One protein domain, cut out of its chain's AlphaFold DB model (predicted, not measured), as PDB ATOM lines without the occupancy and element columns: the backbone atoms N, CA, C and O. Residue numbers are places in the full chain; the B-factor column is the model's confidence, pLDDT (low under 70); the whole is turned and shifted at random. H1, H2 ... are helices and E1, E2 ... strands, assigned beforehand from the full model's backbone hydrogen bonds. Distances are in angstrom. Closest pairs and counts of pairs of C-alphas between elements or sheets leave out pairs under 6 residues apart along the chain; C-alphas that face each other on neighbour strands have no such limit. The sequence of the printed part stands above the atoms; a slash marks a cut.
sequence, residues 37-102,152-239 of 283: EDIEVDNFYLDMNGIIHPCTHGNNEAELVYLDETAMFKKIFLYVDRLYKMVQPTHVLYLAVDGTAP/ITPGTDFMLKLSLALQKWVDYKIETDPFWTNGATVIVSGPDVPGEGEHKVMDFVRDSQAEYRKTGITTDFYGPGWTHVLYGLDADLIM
ATOM      1  N   GLU A  37     110.224  98.300  95.358       55.34
ATOM      2  CA  GLU A  37     109.904  98.212  96.801       55.34
ATOM      3  C   GLU A  37     108.468  97.724  97.091       55.34
ATOM      4  O   GLU A  37     108.158  97.355  98.219       55.34
ATOM      5  N   ASP A  38     107.592  97.721  96.086       58.94
ATOM      6  CA  ASP A  38     106.189  97.323  96.138       58.94
ATOM      7  C   ASP A  38     105.901  95.873  95.699       58.94
ATOM      8  O   ASP A  38     104.744  95.451  95.750       58.94
ATOM      9  N   ILE A  39     106.907  95.093  95.279       67.44
ATOM     10  CA  ILE A  39     106.720  93.688  94.877       67.44
ATOM     11  C   ILE A  39     107.205  92.752  95.987       67.44
ATOM     12  O   ILE A  39     108.389  92.433  96.079       67.44
ATOM     13  N   GLU A  40     106.267  92.247  96.787       77.12
ATOM     14  CA  GLU A  40     106.519  91.114  97.679       77.12
ATOM     15  C   GLU A  40     106.608  89.819  96.860       77.12
ATOM     16  O   GLU A  40     105.711  89.498  96.072       77.12
ATOM     17  N   VAL A  41     107.710  89.084  97.026       80.94
ATOM     18  CA  VAL A  41     107.937  87.787  96.381       80.94
ATOM     19  C   VAL A  41     107.760  86.685  97.411       80.94
ATOM     20  O   VAL A  41     108.419  86.693  98.446       80.94
ATOM     21  N   ASP A  42     106.920  85.700  97.114       86.19
ATOM     22  CA  ASP A  42     106.729  84.552  97.998       86.19
ATOM     23  C   ASP A  42     107.729  83.451  97.677       86.19
ATOM     24  O   ASP A  42     108.451  82.968  98.550       86.19
ATOM     25  N   ASN A  43     107.826  83.102  96.396       86.81
ATOM     26  CA  ASN A  43     108.629  81.981  95.946       86.81
ATOM     27  C   ASN A  43     109.619  82.411  94.866       86.81
ATOM     28  O   ASN A  43     109.235  82.973  93.840       86.81
ATOM     29  N   PHE A  44     110.891  82.082  95.068       89.44
ATOM     30  CA  PHE A  44     111.969  82.352  94.130       89.44
ATOM     31  C   PHE A  44     112.620  81.054  93.654       89.44
ATOM     32  O   PHE A  44     113.077  80.237  94.450       89.44
ATOM     33  N   TYR A  45     112.689  80.879  92.341       91.94
ATOM     34  CA  TYR A  45     113.204  79.689  91.682       91.94
ATOM     35  C   TYR A  45     114.449  80.055  90.872       91.94
ATOM     36  O   TYR A  45     114.427  81.001  90.085       91.94
ATOM     37  N   LEU A  46     115.533  79.306  91.049       88.94
ATOM     38  CA  LEU A  46     116.785  79.485  90.321       88.94
ATOM     39  C   LEU A  46     117.051  78.266  89.440       88.94
ATOM     40  O   LEU A  46     117.290  77.175  89.958       88.94
ATOM     41  N   ASP A  47     117.092  78.465  88.121       89.38
ATOM     42  CA  ASP A  47     117.798  77.549  87.229       89.38
ATOM     43  C   ASP A  47     119.308  77.755  87.412       89.38
ATOM     44  O   ASP A  47     119.909  78.737  86.957       89.38
ATOM     45  N   MET A  48     119.928  76.815  88.120       91.62
ATOM     46  CA  MET A  48     121.338  76.873  88.477       91.62
ATOM     47  C   MET A  48     122.237  76.764  87.252       91.62
ATOM     48  O   MET A  48     123.324  77.340  87.265       91.62
ATOM     49  N   ASN A  49     121.814  76.096  86.179       87.88
ATOM     50  CA  ASN A  49     122.632  76.001  84.972       87.88
ATOM     51  C   ASN A  49     122.801  77.381  84.320       87.88
ATOM     52  O   ASN A  49     123.913  77.735  83.912       87.88
ATOM     53  N   GLY A  50     121.765  78.224  84.371       82.31
ATOM     54  CA  GLY A  50     121.845  79.640  84.002       82.31
ATOM     55  C   GLY A  50     122.846  80.470  84.826       82.31
ATOM     56  O   GLY A  50     123.252  81.544  84.390       82.31
ATOM     57  N   ILE A  51     123.287  79.984  85.991       85.62
ATOM     58  CA  ILE A  51     124.291  80.633  86.856       85.62
ATOM     59  C   ILE A  51     125.678  79.995  86.682       85.62
ATOM     60  O   ILE A  51     126.686  80.701  86.584       85.62
ATOM     61  N   ILE A  52     125.741  78.662  86.630       89.69
ATOM     62  CA  ILE A  52     126.986  77.886  86.554       89.69
ATOM     63  C   ILE A  52     127.759  78.239  85.282       89.69
ATOM     64  O   ILE A  52     128.972  78.458  85.347       89.69
ATOM     65  N   HIS A  53     127.073  78.349  84.140       84.81
ATOM     66  CA  HIS A  53     127.709  78.674  82.863       84.81
ATOM     67  C   HIS A  53     128.428  80.044  82.900       84.81
ATOM     68  O   HIS A  53     129.655  80.064  82.753       84.81
ATOM     69  N   PRO A  54     127.754  81.179  83.201       80.50
ATOM     70  CA  PRO A  54     128.421  82.480  83.323       80.50
ATOM     71  C   PRO A  54     129.509  82.539  84.402       80.50
ATOM     72  O   PRO A  54     130.532  83.210  84.235       80.50
ATOM     73  N   CYS A  55     129.319  81.838  85.523       83.38
ATOM     74  CA  CYS A  55     130.287  81.870  86.616       83.38
ATOM     75  C   CYS A  55     131.579  81.112  86.296       83.38
ATOM     76  O   CYS A  55     132.630  81.500  86.800       83.38
ATOM     77  N   THR A  56     131.523  80.082  85.455       81.88
ATOM     78  CA  THR A  56     132.691  79.254  85.120       81.88
ATOM     79  C   THR A  56     133.449  79.773  83.903       81.88
ATOM     80  O   THR A  56     134.663  79.920  83.970       81.88
ATOM     81  N   HIS A  57     132.748  80.087  82.813       73.50
ATOM     82  CA  HIS A  57     133.355  80.428  81.521       73.50
ATOM     83  C   HIS A  57     132.533  81.469  80.751       73.50
ATOM     84  O   HIS A  57     132.505  81.424  79.524       73.50
ATOM     85  N   GLY A  58     131.818  82.366  81.453       61.00
ATOM     86  CA  GLY A  58     130.973  83.395  80.823       61.00
ATOM     87  C   GLY A  58     131.669  84.100  79.655       61.00
ATOM     88  O   GLY A  58     132.887  84.145  79.687       61.00
ATOM     89  N   ASN A  59     130.892  84.613  78.680       50.09
ATOM     90  CA  ASN A  59     131.175  85.145  77.315       50.09
ATOM     91  C   ASN A  59     132.596  85.576  76.854       50.09
ATOM     92  O   ASN A  59     132.776  85.878  75.675       50.09
ATOM     93  N   ASN A  60     133.610  85.617  77.704       50.28
ATOM     94  CA  ASN A  60     135.022  85.669  77.359       50.28
ATOM     95  C   ASN A  60     135.488  84.353  76.715       50.28
ATOM     96  O   ASN A  60     136.336  83.641  77.243       50.28
ATOM     97  N   GLU A  61     135.013  84.094  75.497       51.06
ATOM     98  CA  GLU A  61     135.622  83.121  74.579       51.06
ATOM     99  C   GLU A  61     137.090  83.485  74.256       51.06
ATOM    100  O   GLU A  61     137.840  82.665  73.738       51.06
ATOM    101  N   ALA A  62     137.525  84.711  74.584       46.66
ATOM    102  CA  ALA A  62     138.839  85.261  74.268       46.66
ATOM    103  C   ALA A  62     139.940  85.037  75.330       46.66
ATOM    104  O   ALA A  62     141.092  85.374  75.055       46.66
ATOM    105  N   GLU A  63     139.636  84.489  76.514       53.50
ATOM    106  CA  GLU A  63     140.638  84.224  77.562       53.50
ATOM    107  C   GLU A  63     140.714  82.735  77.922       53.50
ATOM    108  O   GLU A  63     139.708  82.037  78.027       53.50
ATOM    109  N   LEU A  64     141.936  82.239  78.132       55.72
ATOM    110  CA  LEU A  64     142.166  80.885  78.629       55.72
ATOM    111  C   LEU A  64     141.665  80.784  80.074       55.72
ATOM    112  O   LEU A  64     142.318  81.262  81.002       55.72
ATOM    113  N   VAL A  65     140.507  80.150  80.269       63.78
ATOM    114  CA  VAL A  65     139.994  79.833  81.606       63.78
ATOM    115  C   VAL A  65     140.677  78.568  82.114       63.78
ATOM    116  O   VAL A  65     140.550  77.485  81.537       63.78
ATOM    117  N   TYR A  66     141.389  78.709  83.224       68.81
ATOM    118  CA  TYR A  66     142.015  77.596  83.923       68.81
ATOM    119  C   TYR A  66     141.075  77.016  84.982       68.81
ATOM    120  O   TYR A  66     140.305  77.742  85.615       68.81
ATOM    121  N   LEU A  67     141.127  75.697  85.159       69.88
ATOM    122  CA  LEU A  67     140.290  74.972  86.109       69.88
ATOM    123  C   LEU A  67     140.736  75.268  87.552       69.88
ATOM    124  O   LEU A  67     141.705  74.698  88.044       69.88
ATOM    125  N   ASP A  68     139.986  76.125  88.240       83.56
ATOM    126  CA  ASP A  68     139.997  76.257  89.700       83.56
ATOM    127  C   ASP A  68     138.568  76.046  90.215       83.56
ATOM    128  O   ASP A  68     137.774  76.986  90.324       83.56
ATOM    129  N   GLU A  69     138.228  74.785  90.512       87.25
ATOM    130  CA  GLU A  69     136.899  74.397  91.004       87.25
ATOM    131  C   GLU A  69     136.505  75.203  92.253       87.25
ATOM    132  O   GLU A  69     135.355  75.611  92.396       87.25
ATOM    133  N   THR A  70     137.461  75.499  93.140       88.75
ATOM    134  CA  THR A  70     137.178  76.213  94.391       88.75
ATOM    135  C   THR A  70     136.807  77.667  94.122       88.75
ATOM    136  O   THR A  70     135.839  78.174  94.700       88.75
ATOM    137  N   ALA A  71     137.552  78.357  93.255       88.56
ATOM    138  CA  ALA A  71     137.222  79.723  92.858       88.56
ATOM    139  C   ALA A  71     135.884  79.787  92.107       88.56
ATOM    140  O   ALA A  71     135.066  80.670  92.384       88.56
ATOM    141  N   MET A  72     135.624  78.825  91.216       90.50
ATOM    142  CA  MET A  72     134.363  78.725  90.475       90.50
ATOM    143  C   MET A  72     133.168  78.524  91.412       90.50
ATOM    144  O   MET A  72     132.185  79.260  91.314       90.50
ATOM    145  N   PHE A  73     133.259  77.594  92.367       94.12
ATOM    146  CA  PHE A  73     132.188  77.336  93.335       94.12
ATOM    147  C   PHE A  73     131.915  78.565  94.200       94.12
ATOM    148  O   PHE A  73     130.763  78.965  94.350       94.12
ATOM    149  N   LYS A  74     132.963  79.244  94.687       92.38
ATOM    150  CA  LYS A  74     132.813  80.506  95.430       92.38
ATOM    151  C   LYS A  74     132.069  81.565  94.619       92.38
ATOM    152  O   LYS A  74     131.196  82.232  95.165       92.38
ATOM    153  N   LYS A  75     132.391  81.718  93.330       89.31
ATOM    154  CA  LYS A  75     131.718  82.686  92.454       89.31
ATOM    155  C   LYS A  75     130.235  82.349  92.272       89.31
ATOM    156  O   LYS A  75     129.408  83.247  92.401       89.31
ATOM    157  N   ILE A  76     129.903  81.071  92.063       91.56
ATOM    158  CA  ILE A  76     128.512  80.587  91.982       91.56
ATOM    159  C   ILE A  76     127.760  80.908  93.281       91.56
ATOM    160  O   ILE A  76     126.696  81.519  93.245       91.56
ATOM    161  N   PHE A  77     128.333  80.560  94.433       95.44
ATOM    162  CA  PHE A  77     127.711  80.759  95.745       95.44
ATOM    163  C   PHE A  77     127.482  82.235  96.079       95.44
ATOM    164  O   PHE A  77     126.411  82.606  96.552       95.44
ATOM    165  N   LEU A  78     128.456  83.100  95.785       88.75
ATOM    166  CA  LEU A  78     128.301  84.546  95.962       88.75
ATOM    167  C   LEU A  78     127.207  85.121  95.057       88.75
ATOM    168  O   LEU A  78     126.485  86.025  95.472       88.75
ATOM    169  N   TYR A  79     127.069  84.597  93.837       84.31
ATOM    170  CA  TYR A  79     126.017  85.027  92.923       84.31
ATOM    171  C   TYR A  79     124.628  84.614  93.425       84.31
ATOM    172  O   TYR A  79     123.723  85.447  93.456       84.31
ATOM    173  N   VAL A  80     124.476  83.375  93.905       88.44
ATOM    174  CA  VAL A  80     123.234  82.904  94.542       88.44
ATOM    175  C   VAL A  80     122.896  83.738  95.780       88.44
ATOM    176  O   VAL A  80     121.760  84.186  95.906       88.44
ATOM    177  N   ASP A  81     123.865  84.014  96.663       90.19
ATOM    178  CA  ASP A  81     123.649  84.858  97.855       90.19
ATOM    179  C   ASP A  81     123.186  86.269  97.482       90.19
ATOM    180  O   ASP A  81     122.270  86.805  98.106       90.19
ATOM    181  N   ARG A  82     123.784  86.857  96.439       81.75
ATOM    182  CA  ARG A  82     123.383  88.167  95.923       81.75
ATOM    183  C   ARG A  82     121.947  88.145  95.406       81.75
ATOM    184  O   ARG A  82     121.186  89.040  95.759       81.75
ATOM    185  N   LEU A  83     121.581  87.154  94.590       79.06
ATOM    186  CA  LEU A  83     120.223  87.031  94.055       79.06
ATOM    187  C   LEU A  83     119.200  86.832  95.176       79.06
ATOM    188  O   LEU A  83     118.180  87.510  95.198       79.06
ATOM    189  N   TYR A  84     119.490  85.958  96.139       86.12
ATOM    190  CA  TYR A  84     118.576  85.693  97.245       86.12
ATOM    191  C   TYR A  84     118.342  86.936  98.115       86.12
ATOM    192  O   TYR A  84     117.198  87.271  98.411       86.12
ATOM    193  N   LYS A  85     119.401  87.686  98.446       83.88
ATOM    194  CA  LYS A  85     119.302  88.948  99.209       83.88
ATOM    195  C   LYS A  85     118.681  90.102  98.424       83.88
ATOM    196  O   LYS A  85     118.223  91.069  99.029       83.88
ATOM    197  N   MET A  86     118.695  90.024  97.097       76.06
ATOM    198  CA  MET A  86     118.057  91.000  96.216       76.06
ATOM    199  C   MET A  86     116.556  90.743  96.082       76.06
ATOM    200  O   MET A  86     115.781  91.692  96.099       76.06
ATOM    201  N   VAL A  87     116.160  89.476  95.935       78.38
ATOM    202  CA  VAL A  87     114.759  89.085  95.725       78.38
ATOM    203  C   VAL A  87     113.992  88.970  97.040       78.38
ATOM    204  O   VAL A  87     112.816  89.300  97.070       78.38
ATOM    205  N   GLN A  88     114.654  88.532  98.114       84.81
ATOM    206  CA  GLN A  88     114.085  88.405  99.461       84.81
ATOM    207  C   GLN A  88     112.740  87.654  99.500       84.81
ATOM    208  O   GLN A  88     111.759  88.195 100.010       84.81
ATOM    209  N   PRO A  89     112.664  86.419  98.961       88.44
ATOM    210  CA  PRO A  89     111.428  85.653  98.989       88.44
ATOM    211  C   PRO A  89     111.022  85.320 100.429       88.44
ATOM    212  O   PRO A  89     111.881  85.065 101.280       88.44
ATOM    213  N   THR A  90     109.718  85.294 100.692       92.00
ATOM    214  CA  THR A  90     109.163  85.092 102.041       92.00
ATOM    215  C   THR A  90     108.870  83.627 102.376       92.00
ATOM    216  O   THR A  90     108.883  83.275 103.553       92.00
ATOM    217  N   HIS A  91     108.652  82.763 101.379       93.19
ATOM    218  CA  HIS A  91     108.233  81.370 101.580       93.19
ATOM    219  C   HIS A  91     109.259  80.357 101.062       93.19
ATOM    220  O   HIS A  91     109.766  79.556 101.852       93.19
ATOM    221  N   VAL A  92     109.609  80.386  99.768       96.06
ATOM    222  CA  VAL A  92     110.482  79.363  99.150       96.06
ATOM    223  C   VAL A  92     111.640  79.971  98.359       96.06
ATOM    224  O   VAL A  92     111.450  80.854  97.525       96.06
ATOM    225  N   LEU A  93     112.839  79.413  98.547       96.19
ATOM    226  CA  LEU A  93     113.961  79.500  97.611       96.19
ATOM    227  C   LEU A  93     114.233  78.104  97.032       96.19
ATOM    228  O   LEU A  93     114.681  77.212  97.747       96.19
ATOM    229  N   TYR A  94     114.009  77.909  95.736       96.62
ATOM    230  CA  TYR A  94     114.230  76.629  95.058       96.62
ATOM    231  C   TYR A  94     115.451  76.703  94.133       96.62
ATOM    232  O   TYR A  94     115.467  77.479  93.179       96.62
ATOM    233  N   LEU A  95     116.459  75.868  94.376       96.56
ATOM    234  CA  LEU A  95     117.680  75.767  93.576       96.56
ATOM    235  C   LEU A  95     117.610  74.527  92.680       96.56
ATOM    236  O   LEU A  95     117.765  73.404  93.160       96.56
ATOM    237  N   ALA A  96     117.386  74.717  91.381       94.75
ATOM    238  CA  ALA A  96     117.243  73.634  90.414       94.75
ATOM    239  C   ALA A  96     118.533  73.432  89.612       94.75
ATOM    240  O   ALA A  96     118.879  74.248  88.763       94.75
ATOM    241  N   VAL A  97     119.247  72.337  89.867       93.88
ATOM    242  CA  VAL A  97     120.402  71.904  89.069       93.88
ATOM    243  C   VAL A  97     119.925  70.910  88.013       93.88
ATOM    244  O   VAL A  97     119.139  70.015  88.335       93.88
ATOM    245  N   ASP A  98     120.395  71.021  86.766       91.31
ATOM    246  CA  ASP A  98     120.029  70.047  85.730       91.31
ATOM    247  C   ASP A  98     120.407  68.630  86.159       91.31
ATOM    248  O   ASP A  98     121.540  68.356  86.562       91.31
ATOM    249  N   GLY A  99     119.447  67.720  86.020       90.94
ATOM    250  CA  GLY A  99     119.667  66.284  86.047       90.94
ATOM    251  C   GLY A  99     119.581  65.679  84.652       90.94
ATOM    252  O   GLY A  99     119.704  66.354  83.629       90.94
ATOM    253  N   THR A 100     119.379  64.363  84.591       88.81
ATOM    254  CA  THR A 100     119.304  63.657  83.303       88.81
ATOM    255  C   THR A 100     118.100  64.141  82.489       88.81
ATOM    256  O   THR A 100     116.958  63.991  82.922       88.81
ATOM    257  N   ALA A 101     118.358  64.699  81.302       86.00
ATOM    258  CA  ALA A 101     117.342  65.288  80.433       86.00
ATOM    259  C   ALA A 101     116.718  64.271  79.446       86.00
ATOM    260  O   ALA A 101     117.333  63.245  79.131       86.00
ATOM    261  N   PRO A 102     115.525  64.550  78.882       82.94
ATOM    262  CA  PRO A 102     114.903  63.709  77.858       82.94
ATOM    263  C   PRO A 102     115.736  63.607  76.572       82.94
ATOM    264  O   PRO A 102     116.469  64.523  76.197       82.94
ATOM    265  N   ILE A 152     129.900  70.563  82.702       85.75
ATOM    266  CA  ILE A 152     128.579  70.989  83.186       85.75
ATOM    267  C   ILE A 152     127.525  70.035  82.603       85.75
ATOM    268  O   ILE A 152     126.749  70.350  81.700       85.75
ATOM    269  N   THR A 153     127.579  68.787  83.066       86.44
ATOM    270  CA  THR A 153     126.646  67.713  82.705       86.44
ATOM    271  C   THR A 153     126.404  66.820  83.912       86.44
ATOM    272  O   THR A 153     127.379  66.453  84.581       86.44
ATOM    273  N   PRO A 154     125.154  66.404  84.167       86.56
ATOM    274  CA  PRO A 154     124.872  65.355  85.138       86.56
ATOM    275  C   PRO A 154     125.759  64.122  84.906       86.56
ATOM    276  O   PRO A 154     125.981  63.712  83.766       86.56
ATOM    277  N   GLY A 155     126.266  63.533  85.991       85.00
ATOM    278  CA  GLY A 155     127.130  62.346  85.945       85.00
ATOM    279  C   GLY A 155     128.631  62.621  85.796       85.00
ATOM    280  O   GLY A 155     129.408  61.676  85.718       85.00
ATOM    281  N   THR A 156     129.055  63.885  85.772       90.38
ATOM    282  CA  THR A 156     130.477  64.265  85.816       90.38
ATOM    283  C   THR A 156     130.951  64.509  87.251       90.38
ATOM    284  O   THR A 156     130.167  64.917  88.114       90.38
ATOM    285  N   ASP A 157     132.254  64.343  87.492       90.69
ATOM    286  CA  ASP A 157     132.866  64.634  88.797       90.69
ATOM    287  C   ASP A 157     132.672  66.095  89.217       90.69
ATOM    288  O   ASP A 157     132.413  66.377  90.386       90.69
ATOM    289  N   PHE A 158     132.750  67.027  88.261       90.62
ATOM    290  CA  PHE A 158     132.538  68.452  88.512       90.62
ATOM    291  C   PHE A 158     131.136  68.721  89.073       90.62
ATOM    292  O   PHE A 158     131.008  69.344  90.127       90.62
ATOM    293  N   MET A 159     130.085  68.208  88.420       91.88
ATOM    294  CA  MET A 159     128.702  68.412  88.872       91.88
ATOM    295  C   MET A 159     128.411  67.715  90.201       91.88
ATOM    296  O   MET A 159     127.677  68.259  91.025       91.88
ATOM    297  N   LEU A 160     129.012  66.546  90.445       90.81
ATOM    298  CA  LEU A 160     128.891  65.858  91.730       90.81
ATOM    299  C   LEU A 160     129.508  66.687  92.866       90.81
ATOM    300  O   LEU A 160     128.850  66.935  93.879       90.81
ATOM    301  N   LYS A 161     130.750  67.158  92.689       94.19
ATOM    302  CA  LYS A 161     131.430  68.017  93.668       94.19
ATOM    303  C   LYS A 161     130.671  69.319  93.897       94.19
ATOM    304  O   LYS A 161     130.501  69.714  95.047       94.19
ATOM    305  N   LEU A 162     130.194  69.956  92.825       93.94
ATOM    306  CA  LEU A 162     129.413  71.187  92.900       93.94
ATOM    307  C   LEU A 162     128.122  70.976  93.693       93.94
ATOM    308  O   LEU A 162     127.832  71.771  94.580       93.94
ATOM    309  N   SER A 163     127.377  69.900  93.424       92.75
ATOM    310  CA  SER A 163     126.135  69.597  94.142       92.75
ATOM    311  C   SER A 163     126.377  69.381  95.637       92.75
ATOM    312  O   SER A 163     125.671  69.948  96.468       92.75
ATOM    313  N   LEU A 164     127.407  68.607  95.994       94.38
ATOM    314  CA  LEU A 164     127.776  68.376  97.395       94.38
ATOM    315  C   LEU A 164     128.242  69.662  98.087       94.38
ATOM    316  O   LEU A 164     127.906  69.903  99.245       94.38
ATOM    317  N   ALA A 165     129.024  70.486  97.388       96.31
ATOM    318  CA  ALA A 165     129.486  71.765  97.905       96.31
ATOM    319  C   ALA A 165     128.326  72.757  98.079       96.31
ATOM    320  O   ALA A 165     128.300  73.461  99.083       96.31
ATOM    321  N   LEU A 166     127.364  72.781  97.151       96.31
ATOM    322  CA  LEU A 166     126.175  73.631  97.213       96.31
ATOM    323  C   LEU A 166     125.311  73.286  98.428       96.31
ATOM    324  O   LEU A 166     124.964  74.188  99.179       96.31
ATOM    325  N   GLN A 167     125.022  72.000  98.654       95.81
ATOM    326  CA  GLN A 167     124.247  71.551  99.820       95.81
ATOM    327  C   GLN A 167     124.924  71.975 101.129       95.81
ATOM    328  O   GLN A 167     124.330  72.689 101.927       95.81
ATOM    329  N   LYS A 168     126.217  71.658 101.288       97.06
ATOM    330  CA  LYS A 168     126.988  72.056 102.479       97.06
ATOM    331  C   LYS A 168     127.065  73.568 102.666       97.06
ATOM    332  O   LYS A 168     127.106  74.051 103.793       97.06
ATOM    333  N   TRP A 169     127.155  74.318 101.570       97.75
ATOM    334  CA  TRP A 169     127.184  75.773 101.619       97.75
ATOM    335  C   TRP A 169     125.833  76.347 102.057       97.75
ATOM    336  O   TRP A 169     125.825  77.260 102.878       97.75
ATOM    337  N   VAL A 170     124.716  75.799 101.570       97.69
ATOM    338  CA  VAL A 170     123.369  76.180 102.021       97.69
ATOM    339  C   VAL A 170     123.205  75.900 103.514       97.69
ATOM    340  O   VAL A 170     122.823  76.813 104.241       97.69
ATOM    341  N   ASP A 171     123.575  74.705 103.984       97.62
ATOM    342  CA  ASP A 171     123.508  74.347 105.410       97.62
ATOM    343  C   ASP A 171     124.309  75.341 106.262       97.62
ATOM    344  O   ASP A 171     123.790  75.951 107.198       97.62
ATOM    345  N   TYR A 172     125.557  75.603 105.863       97.94
ATOM    346  CA  TYR A 172     126.414  76.587 106.521       97.94
ATOM    347  C   TYR A 172     125.783  77.986 106.556       97.94
ATOM    348  O   TYR A 172     125.895  78.698 107.554       97.94
ATOM    349  N   LYS A 173     125.126  78.412 105.473       97.94
ATOM    350  CA  LYS A 173     124.481  79.726 105.396       97.94
ATOM    351  C   LYS A 173     123.260  79.810 106.300       97.94
ATOM    352  O   LYS A 173     123.134  80.808 107.000       97.94
ATOM    353  N   ILE A 174     122.427  78.773 106.346       97.19
ATOM    354  CA  ILE A 174     121.276  78.694 107.258       97.19
ATOM    355  C   ILE A 174     121.736  78.753 108.722       97.19
ATOM    356  O   ILE A 174     121.084  79.401 109.539       97.19
ATOM    357  N   GLU A 175     122.876  78.146 109.056       97.44
ATOM    358  CA  GLU A 175     123.430  78.163 110.416       97.44
ATOM    359  C   GLU A 175     124.093  79.495 110.809       97.44
ATOM    360  O   GLU A 175     124.089  79.860 111.986       97.44
ATOM    361  N   THR A 176     124.704  80.211 109.858       97.38
ATOM    362  CA  THR A 176     125.616  81.330 110.172       97.38
ATOM    363  C   THR A 176     125.165  82.707 109.698       97.38
ATOM    364  O   THR A 176     125.616  83.708 110.260       97.38
ATOM    365  N   ASP A 177     124.308  82.797 108.679       97.25
ATOM    366  CA  ASP A 177     123.821  84.061 108.127       97.25
ATOM    367  C   ASP A 177     122.375  84.310 108.596       97.25
ATOM    368  O   ASP A 177     121.467  83.614 108.139       97.25
ATOM    369  N   PRO A 178     122.121  85.328 109.446       96.56
ATOM    370  CA  PRO A 178     120.784  85.605 109.970       96.56
ATOM    371  C   PRO A 178     119.709  85.815 108.899       96.56
ATOM    372  O   PRO A 178     118.538  85.552 109.170       96.56
ATOM    373  N   PHE A 179     120.079  86.288 107.702       94.75
ATOM    374  CA  PHE A 179     119.135  86.434 106.592       94.75
ATOM    375  C   PHE A 179     118.654  85.072 106.082       94.75
ATOM    376  O   PHE A 179     117.487  84.907 105.758       94.75
ATOM    377  N   TRP A 180     119.545  84.082 106.041       97.19
ATOM    378  CA  TRP A 180     119.211  82.723 105.627       97.19
ATOM    379  C   TRP A 180     118.489  81.962 106.735       97.19
ATOM    380  O   TRP A 180     117.529  81.258 106.445       97.19
ATOM    381  N   THR A 181     118.900  82.143 107.994       96.31
ATOM    382  CA  THR A 181     118.259  81.501 109.152       96.31
ATOM    383  C   THR A 181     116.786  81.885 109.297       96.31
ATOM    384  O   THR A 181     115.964  81.039 109.632       96.31
ATOM    385  N   ASN A 182     116.456  83.161 109.076       93.50
ATOM    386  CA  ASN A 182     115.101  83.697 109.260       93.50
ATOM    387  C   ASN A 182     114.359  83.919 107.930       93.50
ATOM    388  O   ASN A 182     113.341  84.610 107.915       93.50
ATOM    389  N   GLY A 183     114.914  83.425 106.824       93.00
ATOM    390  CA  GLY A 183     114.384  83.643 105.482       93.00
ATOM    391  C   GLY A 183     113.467  82.516 105.005       93.00
ATOM    392  O   GLY A 183     112.916  81.755 105.799       93.00
ATOM    393  N   ALA A 184     113.331  82.413 103.685       94.94
ATOM    394  CA  ALA A 184     112.561  81.376 103.014       94.94
ATOM    395  C   ALA A 184     113.101  79.957 103.260       94.94
ATOM    396  O   ALA A 184     114.301  79.733 103.444       94.94
ATOM    397  N   THR A 185     112.205  78.979 103.138       96.75
ATOM    398  CA  THR A 185     112.552  77.558 103.085       96.75
ATOM    399  C   THR A 185     113.382  77.279 101.834       96.75
ATOM    400  O   THR A 185     112.929  77.510 100.711       96.75
ATOM    401  N   VAL A 186     114.599  76.763 102.018       97.44
ATOM    402  CA  VAL A 186     115.514  76.461 100.911       97.44
ATOM    403  C   VAL A 186     115.354  75.008 100.466       97.44
ATOM    404  O   VAL A 186     115.515  74.084 101.260       97.44
ATOM    405  N   ILE A 187     115.081  74.801  99.178       97.12
ATOM    406  CA  ILE A 187     114.971  73.482  98.544       97.12
ATOM    407  C   ILE A 187     116.067  73.358  97.490       97.12
ATOM    408  O   ILE A 187     116.155  74.182  96.582       97.12
ATOM    409  N   VAL A 188     116.892  72.313  97.578       96.94
ATOM    410  CA  VAL A 188     117.948  72.030  96.596       96.94
ATOM    411  C   VAL A 188     117.585  70.782  95.799       96.94
ATOM    412  O   VAL A 188     117.527  69.685  96.349       96.94
ATOM    413  N   SER A 189     117.373  70.940  94.493       96.00
ATOM    414  CA  SER A 189     117.135  69.841  93.557       96.00
ATOM    415  C   SER A 189     118.402  69.567  92.756       96.00
ATOM    416  O   SER A 189     118.723  70.274  91.798       96.00
ATOM    417  N   GLY A 190     119.158  68.561  93.199       93.31
ATOM    418  CA  GLY A 190     120.466  68.208  92.653       93.31
ATOM    419  C   GLY A 190     120.420  67.498  91.290       93.31
ATOM    420  O   GLY A 190     119.344  67.183  90.770       93.31
ATOM    421  N   PRO A 191     121.594  67.217  90.694       91.38
ATOM    422  CA  PRO A 191     121.717  66.532  89.405       91.38
ATOM    423  C   PRO A 191     121.311  65.047  89.456       91.38
ATOM    424  O   PRO A 191     121.155  64.410  88.414       91.38
ATOM    425  N   ASP A 192     121.153  64.492  90.657       90.31
ATOM    426  CA  ASP A 192     120.645  63.148  90.940       90.31
ATOM    427  C   ASP A 192     119.130  63.024  90.718       90.31
ATOM    428  O   ASP A 192     118.641  61.942  90.390       90.31
ATOM    429  N   VAL A 193     118.390  64.133  90.808       92.56
ATOM    430  CA  VAL A 193     116.972  64.186  90.437       92.56
ATOM    431  C   VAL A 193     116.872  64.301  88.908       92.56
ATOM    432  O   VAL A 193     117.450  65.231  88.348       92.56
ATOM    433  N   PRO A 194     116.169  63.401  88.194       92.25
ATOM    434  CA  PRO A 194     116.000  63.509  86.743       92.25
ATOM    435  C   PRO A 194     115.249  64.779  86.322       92.25
ATOM    436  O   PRO A 194     114.438  65.310  87.077       92.25
ATOM    437  N   GLY A 195     115.481  65.234  85.091       89.81
ATOM    438  CA  GLY A 195     114.823  66.410  84.521       89.81
ATOM    439  C   GLY A 195     115.716  67.647  84.439       89.81
ATOM    440  O   GLY A 195     116.730  67.770  85.124       89.81
ATOM    441  N   GLU A 196     115.327  68.553  83.553       89.38
ATOM    442  CA  GLU A 196     115.958  69.866  83.379       89.38
ATOM    443  C   GLU A 196     115.536  70.796  84.520       89.38
ATOM    444  O   GLU A 196     114.436  70.640  85.056       89.38
ATOM    445  N   GLY A 197     116.385  71.753  84.894       87.50
ATOM    446  CA  GLY A 197     116.149  72.675  86.004       87.50
ATOM    447  C   GLY A 197     114.812  73.404  85.873       87.50
ATOM    448  O   GLY A 197     114.010  73.397  86.806       87.50
ATOM    449  N   GLU A 198     114.517  73.923  84.680       84.00
ATOM    450  CA  GLU A 198     113.239  74.571  84.369       84.00
ATOM    451  C   GLU A 198     112.038  73.639  84.573       84.00
ATOM    452  O   GLU A 198     111.049  74.009  85.204       84.00
ATOM    453  N   HIS A 199     112.133  72.392  84.112       87.12
ATOM    454  CA  HIS A 199     111.048  71.426  84.237       87.12
ATOM    455  C   HIS A 199     110.849  70.980  85.684       87.12
ATOM    456  O   HIS A 199     109.707  70.862  86.109       87.12
ATOM    457  N   LYS A 200     111.924  70.828  86.464       92.19
ATOM    458  CA  LYS A 200     111.847  70.537  87.904       92.19
ATOM    459  C   LYS A 200     111.108  71.632  88.665       92.19
ATOM    460  O   LYS A 200     110.266  71.328  89.505       92.19
ATOM    461  N   VAL A 201     111.395  72.897  88.351       89.88
ATOM    462  CA  VAL A 201     110.670  74.038  88.925       89.88
ATOM    463  C   VAL A 201     109.193  73.976  88.541       89.88
ATOM    464  O   VAL A 201     108.325  74.083  89.405       89.88
ATOM    465  N   MET A 202     108.893  73.768  87.258       87.19
ATOM    466  CA  MET A 202     107.511  73.706  86.775       87.19
ATOM    467  C   MET A 202     106.733  72.515  87.350       87.19
ATOM    468  O   MET A 202     105.533  72.634  87.597       87.19
ATOM    469  N   ASP A 203     107.382  71.370  87.557       90.56
ATOM    470  CA  ASP A 203     106.804  70.200  88.226       90.56
ATOM    471  C   ASP A 203     106.498  70.517  89.688       90.56
ATOM    472  O   ASP A 203     105.359  70.346  90.115       90.56
ATOM    473  N   PHE A 204     107.456  71.099  90.416       93.00
ATOM    474  CA  PHE A 204     107.263  71.519  91.803       93.00
ATOM    475  C   PHE A 204     106.066  72.470  91.955       93.00
ATOM    476  O   PHE A 204     105.174  72.215  92.761       93.00
ATOM    477  N   VAL A 205     105.984  73.519  91.128       88.25
ATOM    478  CA  VAL A 205     104.861  74.473  91.165       88.25
ATOM    479  C   VAL A 205     103.529  73.784  90.855       88.25
ATOM    480  O   VAL A 205     102.533  74.025  91.541       88.25
ATOM    481  N   ARG A 206     103.486  72.917  89.833       88.62
ATOM    482  CA  ARG A 206     102.266  72.187  89.457       88.62
ATOM    483  C   ARG A 206     101.799  71.248  90.559       88.62
ATOM    484  O   ARG A 206     100.598  71.200  90.822       88.62
ATOM    485  N   ASP A 207     102.721  70.542  91.201       91.62
ATOM    486  CA  ASP A 207     102.412  69.611  92.279       91.62
ATOM    487  C   ASP A 207     101.899  70.353  93.518       91.62
ATOM    488  O   ASP A 207     100.842  69.988  94.040       91.62
ATOM    489  N   SER A 208     102.540  71.460  93.917       90.12
ATOM    490  CA  SER A 208     102.070  72.293  95.037       90.12
ATOM    491  C   SER A 208     100.686  72.902  94.773       90.12
ATOM    492  O   SER A 208      99.818  72.912  95.647       90.12
ATOM    493  N   GLN A 209     100.420  73.347  93.540       87.50
ATOM    494  CA  GLN A 209      99.087  73.814  93.145       87.50
ATOM    495  C   GLN A 209      98.046  72.694  93.134       87.50
ATOM    496  O   GLN A 209      96.898  72.899  93.534       87.50
ATOM    497  N   ALA A 210      98.408  71.517  92.621       87.56
ATOM    498  CA  ALA A 210      97.513  70.371  92.567       87.56
ATOM    499  C   ALA A 210      97.144  69.890  93.973       87.56
ATOM    500  O   ALA A 210      96.001  69.490  94.192       87.56
ATOM    501  N   GLU A 211      98.078  69.959  94.919       88.81
ATOM    502  CA  GLU A 211      97.819  69.706  96.332       88.81
ATOM    503  C   GLU A 211      96.788  70.692  96.889       88.81
ATOM    504  O   GLU A 211      95.742  70.252  97.367       88.81
ATOM    505  N   TYR A 212      96.994  72.001  96.711       87.81
ATOM    506  CA  TYR A 212      96.018  73.014  97.123       87.81
ATOM    507  C   TYR A 212      94.638  72.796  96.489       87.81
ATOM    508  O   TYR A 212      93.621  72.868  97.172       87.81
ATOM    509  N   ARG A 213      94.566  72.472  95.191       88.00
ATOM    510  CA  ARG A 213      93.283  72.190  94.515       88.00
ATOM    511  C   ARG A 213      92.560  70.975  95.101       88.00
ATOM    512  O   ARG A 213      91.334  70.927  95.050       88.00
ATOM    513  N   LYS A 214      93.297  69.991  95.625       92.06
ATOM    514  CA  LYS A 214      92.730  68.786  96.251       92.06
ATOM    515  C   LYS A 214      92.281  69.038  97.688       92.06
ATOM    516  O   LYS A 214      91.256  68.500  98.092       92.06
ATOM    517  N   THR A 215      93.054  69.798  98.460       92.38
ATOM    518  CA  THR A 215      92.841  69.962  99.908       92.38
ATOM    519  C   THR A 215      92.081  71.238 100.263       92.38
ATOM    520  O   THR A 215      91.415  71.283 101.293       92.38
ATOM    521  N   GLY A 216      92.171  72.274  99.427       90.75
ATOM    522  CA  GLY A 216      91.726  73.636  99.727       90.75
ATOM    523  C   GLY A 216      92.592  74.355 100.768       90.75
ATOM    524  O   GLY A 216      92.210  75.429 101.229       90.75
ATOM    525  N   ILE A 217      93.727  73.769 101.163       90.19
ATOM    526  CA  ILE A 217      94.574  74.240 102.264       90.19
ATOM    527  C   ILE A 217      95.881  74.783 101.689       90.19
ATOM    528  O   ILE A 217      96.568  74.086 100.943       90.19
ATOM    529  N   THR A 218      96.214  76.028 102.037       88.44
ATOM    530  CA  THR A 218      97.524  76.637 101.760       88.44
ATOM    531  C   THR A 218      98.623  75.836 102.453       88.44
ATOM    532  O   THR A 218      98.494  75.512 103.633       88.44
ATOM    533  N   THR A 219      99.692  75.525 101.724       90.06
ATOM    534  CA  THR A 219     100.867  74.815 102.247       90.06
ATOM    535  C   THR A 219     102.040  75.774 102.397       90.06
ATOM    536  O   THR A 219     101.980  76.905 101.920       90.06
ATOM    537  N   ASP A 220     103.142  75.302 102.977       88.19
ATOM    538  CA  ASP A 220     104.397  76.066 103.045       88.19
ATOM    539  C   ASP A 220     104.999  76.353 101.653       88.19
ATOM    540  O   ASP A 220     105.903  77.174 101.515       88.19
ATOM    541  N   PHE A 221     104.500  75.683 100.606       89.62
ATOM    542  CA  PHE A 221     105.027  75.762  99.243       89.62
ATOM    543  C   PHE A 221     104.100  76.500  98.270       89.62
ATOM    544  O   PHE A 221     104.558  76.957  97.217       89.62
ATOM    545  N   TYR A 222     102.807  76.620  98.590       90.06
ATOM    546  CA  TYR A 222     101.843  77.304  97.734       90.06
ATOM    547  C   TYR A 222     100.624  77.845  98.489       90.06
ATOM    548  O   TYR A 222      99.944  77.120  99.221       90.06
ATOM    549  N   GLY A 223     100.266  79.087  98.161       83.75
ATOM    550  CA  GLY A 223      98.999  79.725  98.488       83.75
ATOM    551  C   GLY A 223      98.410  80.465  97.282       83.75
ATOM    552  O   GLY A 223      99.133  80.878  96.373       83.75
ATOM    553  N   PRO A 224      97.077  80.626  97.228       84.44
ATOM    554  CA  PRO A 224      96.432  81.359  96.148       84.44
ATOM    555  C   PRO A 224      96.865  82.833  96.162       84.44
ATOM    556  O   PRO A 224      96.759  83.503  97.185       84.44
ATOM    557  N   GLY A 225      97.306  83.341  95.009       80.25
ATOM    558  CA  GLY A 225      97.723  84.739  94.845       80.25
ATOM    559  C   GLY A 225      99.174  85.036  95.231       80.25
ATOM    560  O   GLY A 225      99.553  86.202  95.200       80.25
ATOM    561  N   TRP A 226      99.967  84.015  95.571       85.12
ATOM    562  CA  TRP A 226     101.395  84.176  95.837       85.12
ATOM    563  C   TRP A 226     102.178  84.601  94.591       85.12
ATOM    564  O   TRP A 226     101.871  84.204  93.462       85.12
ATOM    565  N   THR A 227     103.219  85.396  94.810       79.75
ATOM    566  CA  THR A 227     104.136  85.882  93.784       79.75
ATOM    567  C   THR A 227     105.282  84.894  93.585       79.75
ATOM    568  O   THR A 227     106.035  84.580  94.505       79.75
ATOM    569  N   HIS A 228     105.454  84.447  92.344       81.44
ATOM    570  CA  HIS A 228     106.461  83.469  91.940       81.44
ATOM    571  C   HIS A 228     107.459  84.108  90.970       81.44
ATOM    572  O   HIS A 228     107.048  84.570  89.909       81.44
ATOM    573  N   VAL A 229     108.755  84.088  91.287       80.38
ATOM    574  CA  VAL A 229     109.832  84.618  90.432       80.38
ATOM    575  C   VAL A 229     110.760  83.485  90.012       80.38
ATOM    576  O   VAL A 229     111.228  82.732  90.856       80.38
ATOM    577  N   LEU A 230     111.068  83.375  88.720       81.81
ATOM    578  CA  LEU A 230     111.989  82.371  88.181       81.81
ATOM    579  C   LEU A 230     113.139  83.052  87.440       81.81
ATOM    580  O   LEU A 230     112.934  83.775  86.467       81.81
ATOM    581  N   TYR A 231     114.357  82.790  87.900       79.69
ATOM    582  CA  TYR A 231     115.591  83.194  87.245       79.69
ATOM    583  C   TYR A 231     116.086  82.071  86.332       79.69
ATOM    584  O   TYR A 231     116.338  80.955  86.790       79.69
ATOM    585  N   GLY A 232     116.315  82.396  85.064       71.25
ATOM    586  CA  GLY A 232     117.028  81.535  84.129       71.25
ATOM    587  C   GLY A 232     117.234  82.222  82.779       71.25
ATOM    588  O   GLY A 232     116.633  83.261  82.493       71.25
ATOM    589  N   LEU A 233     118.147  81.669  81.977       61.09
ATOM    590  CA  LEU A 233     118.614  82.278  80.722       61.09
ATOM    591  C   LEU A 233     117.901  81.736  79.472       61.09
ATOM    592  O   LEU A 233     118.023  82.330  78.397       61.09
ATOM    593  N   ASP A 234     117.164  80.632  79.594       60.53
ATOM    594  CA  ASP A 234     116.450  80.019  78.476       60.53
ATOM    595  C   ASP A 234     115.084  80.695  78.257       60.53
ATOM    596  O   ASP A 234     114.314  80.923  79.185       60.53
ATOM    597  N   ALA A 235     114.742  81.038  77.008       45.59
ATOM    598  CA  ALA A 235     113.441  81.659  76.713       45.59
ATOM    599  C   ALA A 235     112.265  80.662  76.765       45.59
ATOM    600  O   ALA A 235     111.111  81.087  76.691       45.59
ATOM    601  N   ASP A 236     112.554  79.365  76.930       53.00
ATOM    602  CA  ASP A 236     111.564  78.314  77.196       53.00
ATOM    603  C   ASP A 236     110.860  78.553  78.554       53.00
ATOM    604  O   ASP A 236     109.709  78.161  78.742       53.00
ATOM    605  N   LEU A 237     111.468  79.365  79.432       51.16
ATOM    606  CA  LEU A 237     110.885  79.857  80.684       51.16
ATOM    607  C   LEU A 237     109.680  80.797  80.485       51.16
ATOM    608  O   LEU A 237     108.868  80.942  81.396       51.16
ATOM    609  N   ILE A 238     109.536  81.440  79.314       49.47
ATOM    610  CA  ILE A 238     108.402  82.345  79.022       49.47
ATOM    611  C   ILE A 238     107.209  81.585  78.427       49.47
ATOM    612  O   ILE A 238     106.056  81.981  78.604       49.47
ATOM    613  N   MET A 239     107.462  80.477  77.733       46.47
ATOM    614  CA  MET A 239     106.424  79.570  77.246       46.47
ATOM    615  C   MET A 239     106.827  78.125  77.538       46.47
ATOM    616  O   MET A 239     107.327  77.446  76.638       46.47
TER     617      MET A 239
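AT A GLANCE: This is residues 37 to 102 and 152 to 239 of the 283 residues of the protein "Putative 5-3 exonuclease" of Fragilariopsis cylindrus CCMP1102 (UniProt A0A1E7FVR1). A small parallel sheet of four strands is the core; H5 covers one face of it, its line along the strands, and the later part of this helix, beyond residue 205, runs past the sheet. H2 and H3 cross each other and graze the sheet on the side away from H5, while the loop residues 58 to 64 stick out at the far end of the longest axis. The printed part has 154 residues with five named helices and four named strands in the order E1 H1 H2 E2 H3 H4 E3 H5 E4; the sheet order is E3 E2 E1 E4. The class is mixed, and the whole is compact, with a radius of gyration of the C-alphas of 16.1 A and spans of 54, 39 and 28 A.

HOW THE PARTS SIT: E1, residues 43 to 47, is an inner strand. H1, residues 49 to 57, only just is on the sheet, with 5 pairs of C-alphas within 10 A, and only grazes it with residues 49 to 51. H2, residues 69 to 87, touches H1 with residues 72 to 79, closest at the C-alphas of Thr 56 and Met 72, 5.6 A, at a steep tilt of 45 degrees, opposite ways. H2 only grazes the sheet with residues 80 to 87. E2, residues 92 to 96, is parallel to E1 at 12 degrees, with N 94 and O 44 2.8 A apart, within hydrogen-bond range; E1, H1, H2 and E2 form a strand-helix-strand unit, two parallel neighbour strands with helices between, its crossover right-handed. H3, residues 157 to 176, touches H2 with the C-alphas of Phe 73 and Leu 162 closest, 6.8 A, at a steep tilt of 47 degrees, the same way, and only grazes the sheet with residues 163 to 174. H4, residues 178 to 181, touches H3 only at the corner, the C-alphas of Ile 174 and Thr 181 being closest at 4.5 A. E3, residues 185 to 189, an edge strand, is parallel to E2 at 13 degrees, with N 187 and O 93 2.8 A apart. H5, residues 197 to 215, is on one face of the sheet in two layers, helix over sheet, at a height over the sheet of 10.7 A; it is over E2 and only just over E1, with 3 C-alphas, and runs along the strands, at 19 degrees to E2 on the local plane. E4, residues 228 to 231, the other edge strand, is parallel to E1 at 20 degrees, with N 229 and O 43 2.8 A apart; E3, H5 and E4 form a split strand-helix-strand unit, E2 and E1 lying between its strands, its crossover right-handed. Every O i to N i+4 pair is within hydrogen-bond range in H2, H3 and H5, and 4 of 5 in H1; H4 is too short for such a pair, and its one O i to N i+3 pair is not within range.

IN THESE COORDINATES: E1 begins at C-alpha 43, (108.629, 81.981, 95.946). H2 measures 27.0 A, H3 28.1 A and H5 27.3 A from first to last C-alpha. H5 ends at C-alpha 215, (92.841, 69.962, 99.908), and E4 at C-alpha 231, (115.591, 83.194, 87.245).

THE WHOLE: The two C-alphas farthest apart are those of Leu 64 and Gly 216, 55.2 A. Residues 103 to 151 are not printed, and C-alphas 102 and 152 are 16.4 A apart across the cut. The links H1 to H2 and H5 to E4 are long. The mean pLDDT of the printed part is 85.2; residues 37 to 39, 58 to 67 and 233 to 239 are under 70.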